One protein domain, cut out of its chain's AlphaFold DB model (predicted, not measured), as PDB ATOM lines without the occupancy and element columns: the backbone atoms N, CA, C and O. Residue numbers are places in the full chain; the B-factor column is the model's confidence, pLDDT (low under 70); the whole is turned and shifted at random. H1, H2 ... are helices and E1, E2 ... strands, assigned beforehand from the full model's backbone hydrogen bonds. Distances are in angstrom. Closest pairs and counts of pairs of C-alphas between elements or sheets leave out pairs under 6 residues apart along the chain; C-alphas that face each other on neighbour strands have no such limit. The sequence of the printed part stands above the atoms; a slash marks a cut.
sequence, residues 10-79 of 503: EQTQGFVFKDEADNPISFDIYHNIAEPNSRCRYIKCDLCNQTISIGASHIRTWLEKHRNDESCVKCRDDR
ATOM      1  N   GLU A  10      53.041 -57.507 -37.520       76.88
ATOM      2  CA  GLU A  10      54.350 -57.064 -38.015       76.88
ATOM      3  C   GLU A  10      54.152 -56.084 -39.178       76.88
ATOM      4  O   GLU A  10      53.268 -56.295 -40.013       76.88
ATOM      5  N   GLN A  11      54.911 -54.983 -39.198       79.31
ATOM      6  CA  GLN A  11      54.797 -53.931 -40.214       79.31
ATOM      7  C   GLN A  11      55.557 -54.349 -41.471       79.31
ATOM      8  O   GLN A  11      56.759 -54.600 -41.431       79.31
ATOM      9  N   THR A  12      54.861 -54.399 -42.600       62.50
ATOM     10  CA  THR A  12      55.402 -54.937 -43.848       62.50
ATOM     11  C   THR A  12      55.083 -53.984 -44.990       62.50
ATOM     12  O   THR A  12      54.023 -54.079 -45.599       62.50
ATOM     13  N   GLN A  13      56.021 -53.076 -45.263       64.81
ATOM     14  CA  GLN A  13      56.021 -52.116 -46.377       64.81
ATOM     15  C   GLN A  13      54.875 -51.081 -46.384       64.81
ATOM     16  O   GLN A  13      53.688 -51.397 -46.351       64.81
ATOM     17  N   GLY A  14      55.254 -49.802 -46.474       70.94
ATOM     18  CA  GLY A  14      54.307 -48.705 -46.670       70.94
ATOM     19  C   GLY A  14      53.788 -48.692 -48.108       70.94
ATOM     20  O   GLY A  14      54.577 -48.693 -49.051       70.94
ATOM     21  N   PHE A  15      52.466 -48.664 -48.280       75.25
ATOM     22  CA  PHE A  15      51.838 -48.400 -49.576       75.25
ATOM     23  C   PHE A  15      51.427 -46.931 -49.645       75.25
ATOM     24  O   PHE A  15      50.852 -46.408 -48.690       75.25
ATOM     25  N   VAL A  16      51.693 -46.277 -50.777       76.00
ATOM     26  CA  VAL A  16      51.265 -44.899 -51.047       76.00
ATOM     27  C   VAL A  16      50.065 -44.943 -51.988       76.00
ATOM     28  O   VAL A  16      50.179 -45.385 -53.130       76.00
ATOM     29  N   PHE A  17      48.909 -44.501 -51.501       76.06
ATOM     30  CA  PHE A  17      47.725 -44.229 -52.313       76.06
ATOM     31  C   PHE A  17      47.698 -42.752 -52.680       76.06
ATOM     32  O   PHE A  17      48.280 -41.940 -51.974       76.06
ATOM     33  N   LYS A  18      47.003 -42.390 -53.754       73.50
ATOM     34  CA  LYS A  18      46.671 -40.993 -54.033       73.50
ATOM     35  C   LYS A  18      45.192 -40.755 -53.743       73.50
ATOM     36  O   LYS A  18      44.375 -41.616 -54.080       73.50
ATOM     37  N   ASP A  19      44.864 -39.654 -53.074       76.00
ATOM     38  CA  ASP A  19      43.471 -39.244 -52.857       76.00
ATOM     39  C   ASP A  19      42.836 -38.662 -54.136       76.00
ATOM     40  O   ASP A  19      43.458 -38.629 -55.199       76.00
ATOM     41  N   GLU A  20      41.574 -38.228 -54.059       75.38
ATOM     42  CA  GLU A  20      40.870 -37.593 -55.189       75.38
ATOM     43  C   GLU A  20      41.526 -36.275 -55.651       75.38
ATOM     44  O   GLU A  20      41.288 -35.841 -56.775       75.38
ATOM     45  N   ALA A  21      42.374 -35.668 -54.815       80.06
ATOM     46  CA  ALA A  21      43.148 -34.463 -55.102       80.06
ATOM     47  C   ALA A  21      44.614 -34.767 -55.493       80.06
ATOM     48  O   ALA A  21      45.441 -33.859 -55.528       80.06
ATOM     49  N   ASP A  22      44.929 -36.030 -55.805       82.06
ATOM     50  CA  ASP A  22      46.257 -36.540 -56.177       82.06
ATOM     51  C   ASP A  22      47.332 -36.443 -55.067       82.06
ATOM     52  O   ASP A  22      48.520 -36.656 -55.326       82.06
ATOM     53  N   ASN A  23      46.946 -36.200 -53.808       74.88
ATOM     54  CA  ASN A  23      47.879 -36.163 -52.680       74.88
ATOM     55  C   ASN A  23      48.265 -37.582 -52.234       74.88
ATOM     56  O   ASN A  23      47.386 -38.429 -52.040       74.88
ATOM     57  N   PRO A  24      49.561 -37.861 -52.004       74.50
ATOM     58  CA  PRO A  24      50.014 -39.161 -51.530       74.50
ATOM     59  C   PRO A  24      49.623 -39.391 -50.060       74.50
ATOM     60  O   PRO A  24      50.113 -38.714 -49.158       74.50
ATOM     61  N   ILE A  25      48.791 -40.399 -49.801       79.00
ATOM     62  CA  ILE A  25      48.467 -40.919 -48.472       79.00
ATOM     63  C   ILE A  25      49.204 -42.247 -48.279       79.00
ATOM     64  O   ILE A  25      48.938 -43.228 -48.976       79.00
ATOM     65  N   SER A  26      50.132 -42.287 -47.325       81.69
ATOM     66  CA  SER A  26      50.841 -43.517 -46.960       81.69
ATOM     67  C   SER A  26      50.101 -44.269 -45.853       81.69
ATOM     68  O   SER A  26      49.633 -43.663 -44.890       81.69
ATOM     69  N   PHE A  27      49.994 -45.591 -45.989       81.94
ATOM     70  CA  PHE A  27      49.443 -46.460 -44.951       81.94
ATOM     71  C   PHE A  27      50.406 -47.592 -44.625       81.94
ATOM     72  O   PHE A  27      50.967 -48.235 -45.517       81.94
ATOM     73  N   ASP A  28      50.514 -47.880 -43.331       84.06
ATOM     74  CA  ASP A  28      51.188 -49.072 -42.842       84.06
ATOM     75  C   ASP A  28      50.275 -50.288 -42.992       84.06
ATOM     76  O   ASP A  28      49.170 -50.333 -42.433       84.06
ATOM     77  N   ILE A  29      50.756 -51.288 -43.728       84.38
ATOM     78  CA  ILE A  29      50.113 -52.595 -43.819       84.38
ATOM     79  C   ILE A  29      50.763 -53.532 -42.808       84.38
ATOM     80  O   ILE A  29      51.986 -53.606 -42.681       84.38
ATOM     81  N   TYR A  30      49.914 -54.259 -42.096       86.12
ATOM     82  CA  TYR A  30      50.306 -55.220 -41.087       86.12
ATOM     83  C   TYR A  30      49.887 -56.634 -41.496       86.12
ATOM     84  O   TYR A  30      48.751 -56.857 -41.937       86.12
ATOM     85  N   HIS A  31      50.773 -57.604 -41.276       83.38
ATOM     86  CA  HIS A  31      50.456 -59.029 -41.377       83.38
ATOM     87  C   HIS A  31      50.262 -59.650 -39.994       83.38
ATOM     88  O   HIS A  31      50.917 -59.273 -39.022       83.38
ATOM     89  N   ASN A  32      49.331 -60.602 -39.902       82.75
ATOM     90  CA  ASN A  32      49.125 -61.374 -38.684       82.75
ATOM     91  C   ASN A  32      50.158 -62.503 -38.611       82.75
ATOM     92  O   ASN A  32      50.091 -63.457 -39.383       82.75
ATOM     93  N   ILE A  33      51.075 -62.408 -37.649       82.69
ATOM     94  CA  ILE A  33      52.169 -63.373 -37.465       82.69
ATOM     95  C   ILE A  33      51.629 -64.761 -37.079       82.69
ATOM     96  O   ILE A  33      52.231 -65.781 -37.396       82.69
ATOM     97  N   ALA A  34      50.470 -64.818 -36.413       82.75
ATOM     98  CA  ALA A  34      49.905 -66.074 -35.925       82.75
ATOM     99  C   ALA A  34      49.334 -66.968 -37.043       82.75
ATOM    100  O   ALA A  34      49.160 -68.166 -36.834       82.75
ATOM    101  N   GLU A  35      49.035 -66.404 -38.217       84.00
ATOM    102  CA  GLU A  35      48.451 -67.124 -39.353       84.00
ATOM    103  C   GLU A  35      49.148 -66.699 -40.659       84.00
ATOM    104  O   GLU A  35      48.572 -65.951 -41.452       84.00
ATOM    105  N   PRO A  36      50.378 -67.177 -40.921       75.88
ATOM    106  CA  PRO A  36      51.187 -66.728 -42.059       75.88
ATOM    107  C   PRO A  36      50.559 -67.034 -43.431       75.88
ATOM    108  O   PRO A  36      50.867 -66.366 -44.413       75.88
ATOM    109  N   ASN A  37      49.633 -67.997 -43.503       81.88
ATOM    110  CA  ASN A  37      48.894 -68.333 -44.726       81.88
ATOM    111  C   ASN A  37      47.569 -67.567 -44.880       81.88
ATOM    112  O   ASN A  37      46.849 -67.767 -45.863       81.88
ATOM    113  N   SER A  38      47.213 -66.701 -43.926       81.06
ATOM    114  CA  SER A  38      46.009 -65.884 -44.031       81.06
ATOM    115  C   SER A  38      46.208 -64.815 -45.103       81.06
ATOM    116  O   SER A  38      47.088 -63.961 -45.009       81.06
ATOM    117  N   ARG A  39      45.361 -64.827 -46.138       81.50
ATOM    118  CA  ARG A  39      45.349 -63.786 -47.185       81.50
ATOM    119  C   ARG A  39      44.808 -62.439 -46.684       81.50
ATOM    120  O   ARG A  39      44.723 -61.492 -47.466       81.50
ATOM    121  N   CYS A  40      44.421 -62.350 -45.413       82.06
ATOM    122  CA  CYS A  40      43.937 -61.126 -44.792       82.06
ATOM    123  C   CYS A  40      45.111 -60.208 -44.441       82.06
ATOM    124  O   CYS A  40      46.015 -60.577 -43.692       82.06
ATOM    125  N   ARG A  41      45.073 -58.986 -44.968       85.94
ATOM    126  CA  ARG A  41      45.982 -57.902 -44.579       85.94
ATOM    127  C   ARG A  41      45.265 -56.994 -43.598       85.94
ATOM    128  O   ARG A  41      44.045 -56.877 -43.664       85.94
ATOM    129  N   TYR A  42      45.992 -56.347 -42.703       87.88
ATOM    130  CA  TYR A  42      45.404 -55.414 -41.752       87.88
ATOM    131  C   TYR A  42      45.949 -54.011 -41.992       87.88
ATOM    132  O   TYR A  42      47.147 -53.844 -42.185       87.88
ATOM    133  N   ILE A  43      45.084 -53.001 -41.968       89.56
ATOM    134  CA  ILE A  43      45.485 -51.588 -42.039       89.56
ATOM    135  C   ILE A  43      44.913 -50.872 -40.822       89.56
ATOM    136  O   ILE A  43      43.800 -51.171 -40.389       89.56
ATOM    137  N   LYS A  44      45.671 -49.938 -40.249       88.06
ATOM    138  CA  LYS A  44      45.138 -49.023 -39.235       88.06
ATOM    139  C   LYS A  44      44.552 -47.802 -39.927       88.06
ATOM    140  O   LYS A  44      45.239 -47.160 -40.715       88.06
ATOM    141  N   CYS A  45      43.298 -47.480 -39.627       85.25
ATOM    142  CA  CYS A  45      42.709 -46.223 -40.075       85.25
ATOM    143  C   CYS A  45      43.473 -45.046 -39.452       85.25
ATOM    144  O   CYS A  45      43.651 -45.002 -38.237       85.25
ATOM    145  N   ASP A  46      43.883 -44.094 -40.281       81.50
ATOM    146  CA  ASP A  46      44.594 -42.868 -39.904       81.50
ATOM    147  C   ASP A  46      43.768 -41.953 -38.992       81.50
ATOM    148  O   ASP A  46      44.310 -41.265 -38.129       81.50
ATOM    149  N   LEU A  47      42.444 -41.992 -39.138       81.25
ATOM    150  CA  LEU A  47      41.530 -41.164 -38.360       81.25
ATOM    151  C   LEU A  47      41.215 -41.812 -37.004       81.25
ATOM    152  O   LEU A  47      41.414 -41.191 -35.959       81.25
ATOM    153  N   CYS A  48      40.778 -43.079 -36.970       84.88
ATOM    154  CA  CYS A  48      40.312 -43.728 -35.733       84.88
ATOM    155  C   CYS A  48      41.297 -44.689 -35.052       84.88
ATOM    156  O   CYS A  48      41.020 -45.120 -33.930       84.88
ATOM    157  N   ASN A  49      42.432 -45.012 -35.676       84.38
ATOM    158  CA  ASN A  49      43.392 -46.034 -35.239       84.38
ATOM    159  C   ASN A  49      42.815 -47.456 -35.078       84.38
ATOM    160  O   ASN A  49      43.474 -48.318 -34.493       84.38
ATOM    161  N   GLN A  50      41.610 -47.742 -35.586       86.81
ATOM    162  CA  GLN A  50      41.098 -49.113 -35.600       86.81
ATOM    163  C   GLN A  50      41.816 -49.942 -36.665       86.81
ATOM    164  O   GLN A  50      42.047 -49.483 -37.783       86.81
ATOM    165  N   THR A  51      42.161 -51.176 -36.299       87.38
ATOM    166  CA  THR A  51      42.727 -52.165 -37.215       87.38
ATOM    167  C   THR A  51      41.604 -52.809 -38.021       87.38
ATOM    168  O   THR A  51      40.727 -53.460 -37.454       87.38
ATOM    169  N   ILE A  52      41.654 -52.661 -39.338       88.06
ATOM    170  CA  ILE A  52      40.653 -53.159 -40.278       88.06
ATOM    171  C   ILE A  52      41.263 -54.325 -41.049       88.06
ATOM    172  O   ILE A  52      42.368 -54.204 -41.573       88.06
ATOM    173  N   SER A  53      40.557 -55.455 -41.118       88.94
ATOM    174  CA  SER A  53      40.945 -56.582 -41.971       88.94
ATOM    175  C   SER A  53      40.504 -56.329 -43.407       88.94
ATOM    176  O   SER A  53      39.324 -56.082 -43.655       88.94
ATOM    177  N   ILE A  54      41.423 -56.456 -44.352       87.62
ATOM    178  CA  ILE A  54      41.193 -56.217 -45.769       87.62
ATOM    179  C   ILE A  54      41.466 -57.502 -46.548       87.62
ATOM    180  O   ILE A  54      42.518 -58.133 -46.405       87.62
ATOM    181  N   GLY A  55      40.497 -57.891 -47.378       83.75
ATOM    182  CA  GLY A  55      40.657 -58.965 -48.355       83.75
ATOM    183  C   GLY A  55      41.499 -58.509 -49.551       83.75
ATOM    184  O   GLY A  55      41.484 -57.336 -49.919       83.75
ATOM    185  N   ALA A  56      42.214 -59.440 -50.183       76.00
ATOM    186  CA  ALA A  56      43.226 -59.154 -51.207       76.00
ATOM    187  C   ALA A  56      42.748 -58.341 -52.435       76.00
ATOM    188  O   ALA A  56      43.588 -57.806 -53.150       76.00
ATOM    189  N   SER A  57      41.438 -58.227 -52.689       74.50
ATOM    190  CA  SER A  57      40.887 -57.649 -53.922       74.50
ATOM    191  C   SER A  57      40.223 -56.266 -53.800       74.50
ATOM    192  O   SER A  57      39.876 -55.700 -54.830       74.50
ATOM    193  N   HIS A  58      40.054 -55.676 -52.603       72.00
ATOM    194  CA  HIS A  58      39.222 -54.457 -52.451       72.00
ATOM    195  C   HIS A  58      39.746 -53.411 -51.450       72.00
ATOM    196  O   HIS A  58      38.974 -52.878 -50.660       72.00
ATOM    197  N   ILE A  59      41.044 -53.079 -51.462       77.50
ATOM    198  CA  ILE A  59      41.618 -52.122 -50.487       77.50
ATOM    199  C   ILE A  59      40.957 -50.733 -50.577       77.50
ATOM    200  O   ILE A  59      40.535 -50.186 -49.560       77.50
ATOM    201  N   ARG A  60      40.815 -50.187 -51.789       75.44
ATOM    202  CA  ARG A  60      40.315 -48.819 -52.006       75.44
ATOM    203  C   ARG A  60      38.850 -48.648 -51.596       75.44
ATOM    204  O   ARG A  60      38.532 -47.792 -50.778       75.44
ATOM    205  N   THR A  61      37.978 -49.525 -52.091       79.69
ATOM    206  CA  THR A  61      36.529 -49.467 -51.844       79.69
ATOM    207  C   THR A  61      36.187 -49.645 -50.366       79.69
ATOM    208  O   THR A  61      35.213 -49.077 -49.882       79.69
ATOM    209  N   TRP A  62      36.986 -50.419 -49.624       79.81
ATOM    210  CA  TRP A  62      36.760 -50.635 -48.193       79.81
ATOM    211  C   TRP A  62      37.198 -49.447 -47.336       79.81
ATOM    212  O   TRP A  62      36.514 -49.118 -46.372       79.81
ATOM    213  N   LEU A  63      38.306 -48.790 -47.690       79.44
ATOM    214  CA  LEU A  63      38.769 -47.571 -47.019       79.44
ATOM    215  C   LEU A  63      37.783 -46.419 -47.218       79.44
ATOM    216  O   LEU A  63      37.419 -45.761 -46.246       79.44
ATOM    217  N   GLU A  64      37.299 -46.227 -48.447       80.12
ATOM    218  CA  GLU A  64      36.245 -45.254 -48.753       80.12
ATOM    219  C   GLU A  64      34.963 -45.590 -47.985       80.12
ATOM    220  O   GLU A  64      34.387 -44.721 -47.332       80.12
ATOM    221  N   LYS A  65      34.559 -46.869 -47.958       83.81
ATOM    222  CA  LYS A  65      33.389 -47.295 -47.188       83.81
ATOM    223  C   LYS A  65      33.572 -47.049 -45.692       83.81
ATOM    224  O   LYS A  65      32.688 -46.463 -45.103       83.81
ATOM    225  N   HIS A  66      34.699 -47.410 -45.077       84.94
ATOM    226  CA  HIS A  66      34.926 -47.185 -43.642       84.94
ATOM    227  C   HIS A  66      35.019 -45.698 -43.273       84.94
ATOM    228  O   HIS A  66      34.544 -45.307 -42.210       84.94
ATOM    229  N   ARG A  67      35.613 -44.861 -44.136       81.12
ATOM    230  CA  ARG A  67      35.657 -43.404 -43.926       81.12
ATOM    231  C   ARG A  67      34.272 -42.764 -44.027       81.12
ATOM    232  O   ARG A  67      34.008 -41.810 -43.300       81.12
ATOM    233  N   ASN A  68      33.410 -43.305 -44.888       80.62
ATOM    234  CA  ASN A  68      32.054 -42.804 -45.114       80.62
ATOM    235  C   ASN A  68      30.987 -43.469 -44.226       80.62
ATOM    236  O   ASN A  68      29.878 -42.949 -44.124       80.62
ATOM    237  N   ASP A  69      31.300 -44.602 -43.602       80.12
ATOM    238  CA  ASP A  69      30.393 -45.382 -42.762       80.12
ATOM    239  C   ASP A  69      30.367 -44.855 -41.319       80.12
ATOM    240  O   ASP A  69      31.376 -44.429 -40.751       80.12
ATOM    241  N   GLU A  70      29.195 -44.926 -40.687       69.19
ATOM    242  CA  GLU A  70      28.961 -44.465 -39.311       69.19
ATOM    243  C   GLU A  70      29.729 -45.291 -38.266       69.19
ATOM    244  O   GLU A  70      29.826 -44.904 -37.098       69.19
ATOM    245  N   SER A  71      30.292 -46.429 -38.685       73.62
ATOM    246  CA  SER A  71      31.089 -47.327 -37.852       73.62
ATOM    247  C   SER A  71      32.428 -46.721 -37.411       73.62
ATOM    248  O   SER A  71      32.970 -47.115 -36.371       73.62
ATOM    249  N   CYS A  72      32.949 -45.721 -38.131       80.25
ATOM    250  CA  CYS A  72      34.149 -45.003 -37.722       80.25
ATOM    251  C   CYS A  72      33.808 -43.852 -36.761       80.25
ATOM    252  O   CYS A  72      33.571 -42.715 -37.170       80.25
ATOM    253  N   VAL A  73      33.829 -44.143 -35.455       75.69
ATOM    254  CA  VAL A  73      33.449 -43.196 -34.385       75.69
ATOM    255  C   VAL A  73      34.162 -41.843 -34.514       75.69
ATOM    256  O   VAL A  73      33.509 -40.810 -34.420       75.69
ATOM    257  N   LYS A  74      35.474 -41.827 -34.795       76.31
ATOM    258  CA  LYS A  74      36.219 -40.564 -34.929       76.31
ATOM    259  C   LYS A  74      35.920 -39.804 -36.222       76.31
ATOM    260  O   LYS A  74      35.774 -38.594 -36.148       76.31
ATOM    261  N   CYS A  75      35.759 -40.475 -37.369       74.06
ATOM    262  CA  CYS A  75      35.332 -39.791 -38.600       74.06
ATOM    263  C   CYS A  75      33.957 -39.147 -38.423       74.06
ATOM    264  O   CYS A  75      33.732 -38.032 -38.883       74.06
ATOM    265  N   ARG A  76      33.042 -39.841 -37.737       78.88
ATOM    266  CA  ARG A  76      31.722 -39.305 -37.415       78.88
ATOM    267  C   ARG A  76      31.831 -38.078 -36.513       78.88
ATOM    268  O   ARG A  76      31.205 -37.070 -36.810       78.88
ATOM    269  N   ASP A  77      32.635 -38.144 -35.453       78.00
ATOM    270  CA  ASP A  77      32.816 -37.024 -34.525       78.00
ATOM    271  C   ASP A  77      33.490 -35.816 -35.205       78.00
ATOM    272  O   ASP A  77      33.052 -34.681 -35.011       78.00
ATOM    273  N   ASP A  78      34.499 -36.044 -36.051       76.31
ATOM    274  CA  ASP A  78      35.177 -34.990 -36.815       76.31
ATOM    275  C   ASP A  78      34.263 -34.376 -37.882       76.31
ATOM    276  O   ASP A  78      34.265 -33.158 -38.056       76.31
ATOM    277  N   ARG A  79      33.418 -35.175 -38.542       77.31
ATOM    278  CA  ARG A  79      32.417 -34.681 -39.495       77.31
ATOM    279  C   ARG A  79      31.310 -33.893 -38.797       77.31
ATOM    280  O   ARG A  79      30.999 -32.791 -39.225       77.31
TER     281      ARG A  79
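This is residues 10 to 79 of the 503 residues of an uncharacterized protein of Panaeolus cyanescens (UniProt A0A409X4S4). A strongly twisted sheet of four antiparallel strands makes the body, a long hairpin of E1 and E2 followed by the short strands E3 and E4 beside one half of E2. The helix H1 packs beside the E4 edge of this sheet, and a short second helix, H2, lies beyond H1, off the sheet and farthest from the middle. The printed part has 70 residues with four named strands and then two named helices, in the order E1, E2, E3, E4, H1, H2. The sheet runs E1, E2, E3, E4 and is a meander, each strand the antiparallel neighbour of the one before; the class is mixed, helices and strands. The whole is compact, with a radius of gyration of the C-alphas of 12.7 A, and spans 37 by 26 by 19 A.

The printed part begins with strand E1, residues 10 to 18, with C-alpha 10 at (54.350, -57.064, -38.015); it measures 24.0 A from first to last C-alpha and bends by 52 degrees at residue 13. After a tight link of 5 residues comes strand E2, residues 24 to 32, 25.7 A long, which ends with C-alpha 32 at (49.125, -61.374, -38.684). A short link of 8 residues leads to strand E3, residues 41 to 44, 10.4 A long. A short link of 6 residues leads on to strand E4, residues 51 to 54, 9.6 A long. Helix H1, residues 59 to 68, follows a tight link of 4 residues and is 14.4 A long. Another tight link of 4 residues leads to helix H2, residues 73 to 79, 10.0 A long, ending with C-alpha 79 at (32.417, -34.681, -39.495).

In the sheet E1 and E4 are the edge strands, and from edge to edge the strands' lines turn by 107 degrees. E1 and E2 form a hairpin, antiparallel with 152 degrees between their directions; N 17 and O 25 are 2.8 A apart and N 12 and O 29 are 3.0 A apart, both within hydrogen-bond range. E2 and E3 form a hairpin too, antiparallel at 126 degrees, with N 30 and O 42 within hydrogen-bond range at 2.8 A; the C-alphas of Tyr 30 and Tyr 42 face each other at 5.0 A. E3 and E4 form the third hairpin, antiparallel at 145 degrees, with N 54 and O 41 at 2.7 A and N 43 and O 52 at 3.0 A. H1 is on the sheet at a height of 8.1 A, on a local plane fitted to just 6 of the sheet's C-alphas, and lies beside the strands, over none of them. The closest C-alphas of E4 and H1 are those of Ile 54 and Trp 62, 7.5 A apart. H1 and H2 are close but not clearly touching; their closest C-alphas, those of Arg 67 and Cys 75, are 6.4 A apart. They run the same way at a steep tilt of 69 degrees, only just short of about perpendicular. H2 is not on the sheet and is apart from E1, E2, E3 and E4. In both H1 and H2 every O i to N i+4 pair is within hydrogen-bond range.

The two C-alphas farthest apart are those of Asn 37 and Arg 79, at 37.8 A, while those of Glu 10 and Arg 79, the first and last printed, are 31.4 A apart. The centre of E3 is nearest to the mean of the C-alphas, at 5.2 A, and that of H2 is farthest, at 16.2 A. The printed part has no cut, and no link between its named elements is long. The mean pLDDT of the printed part is 79.8; residues 12 to 13 and residue 70 are under 70, where the model's confidence is low.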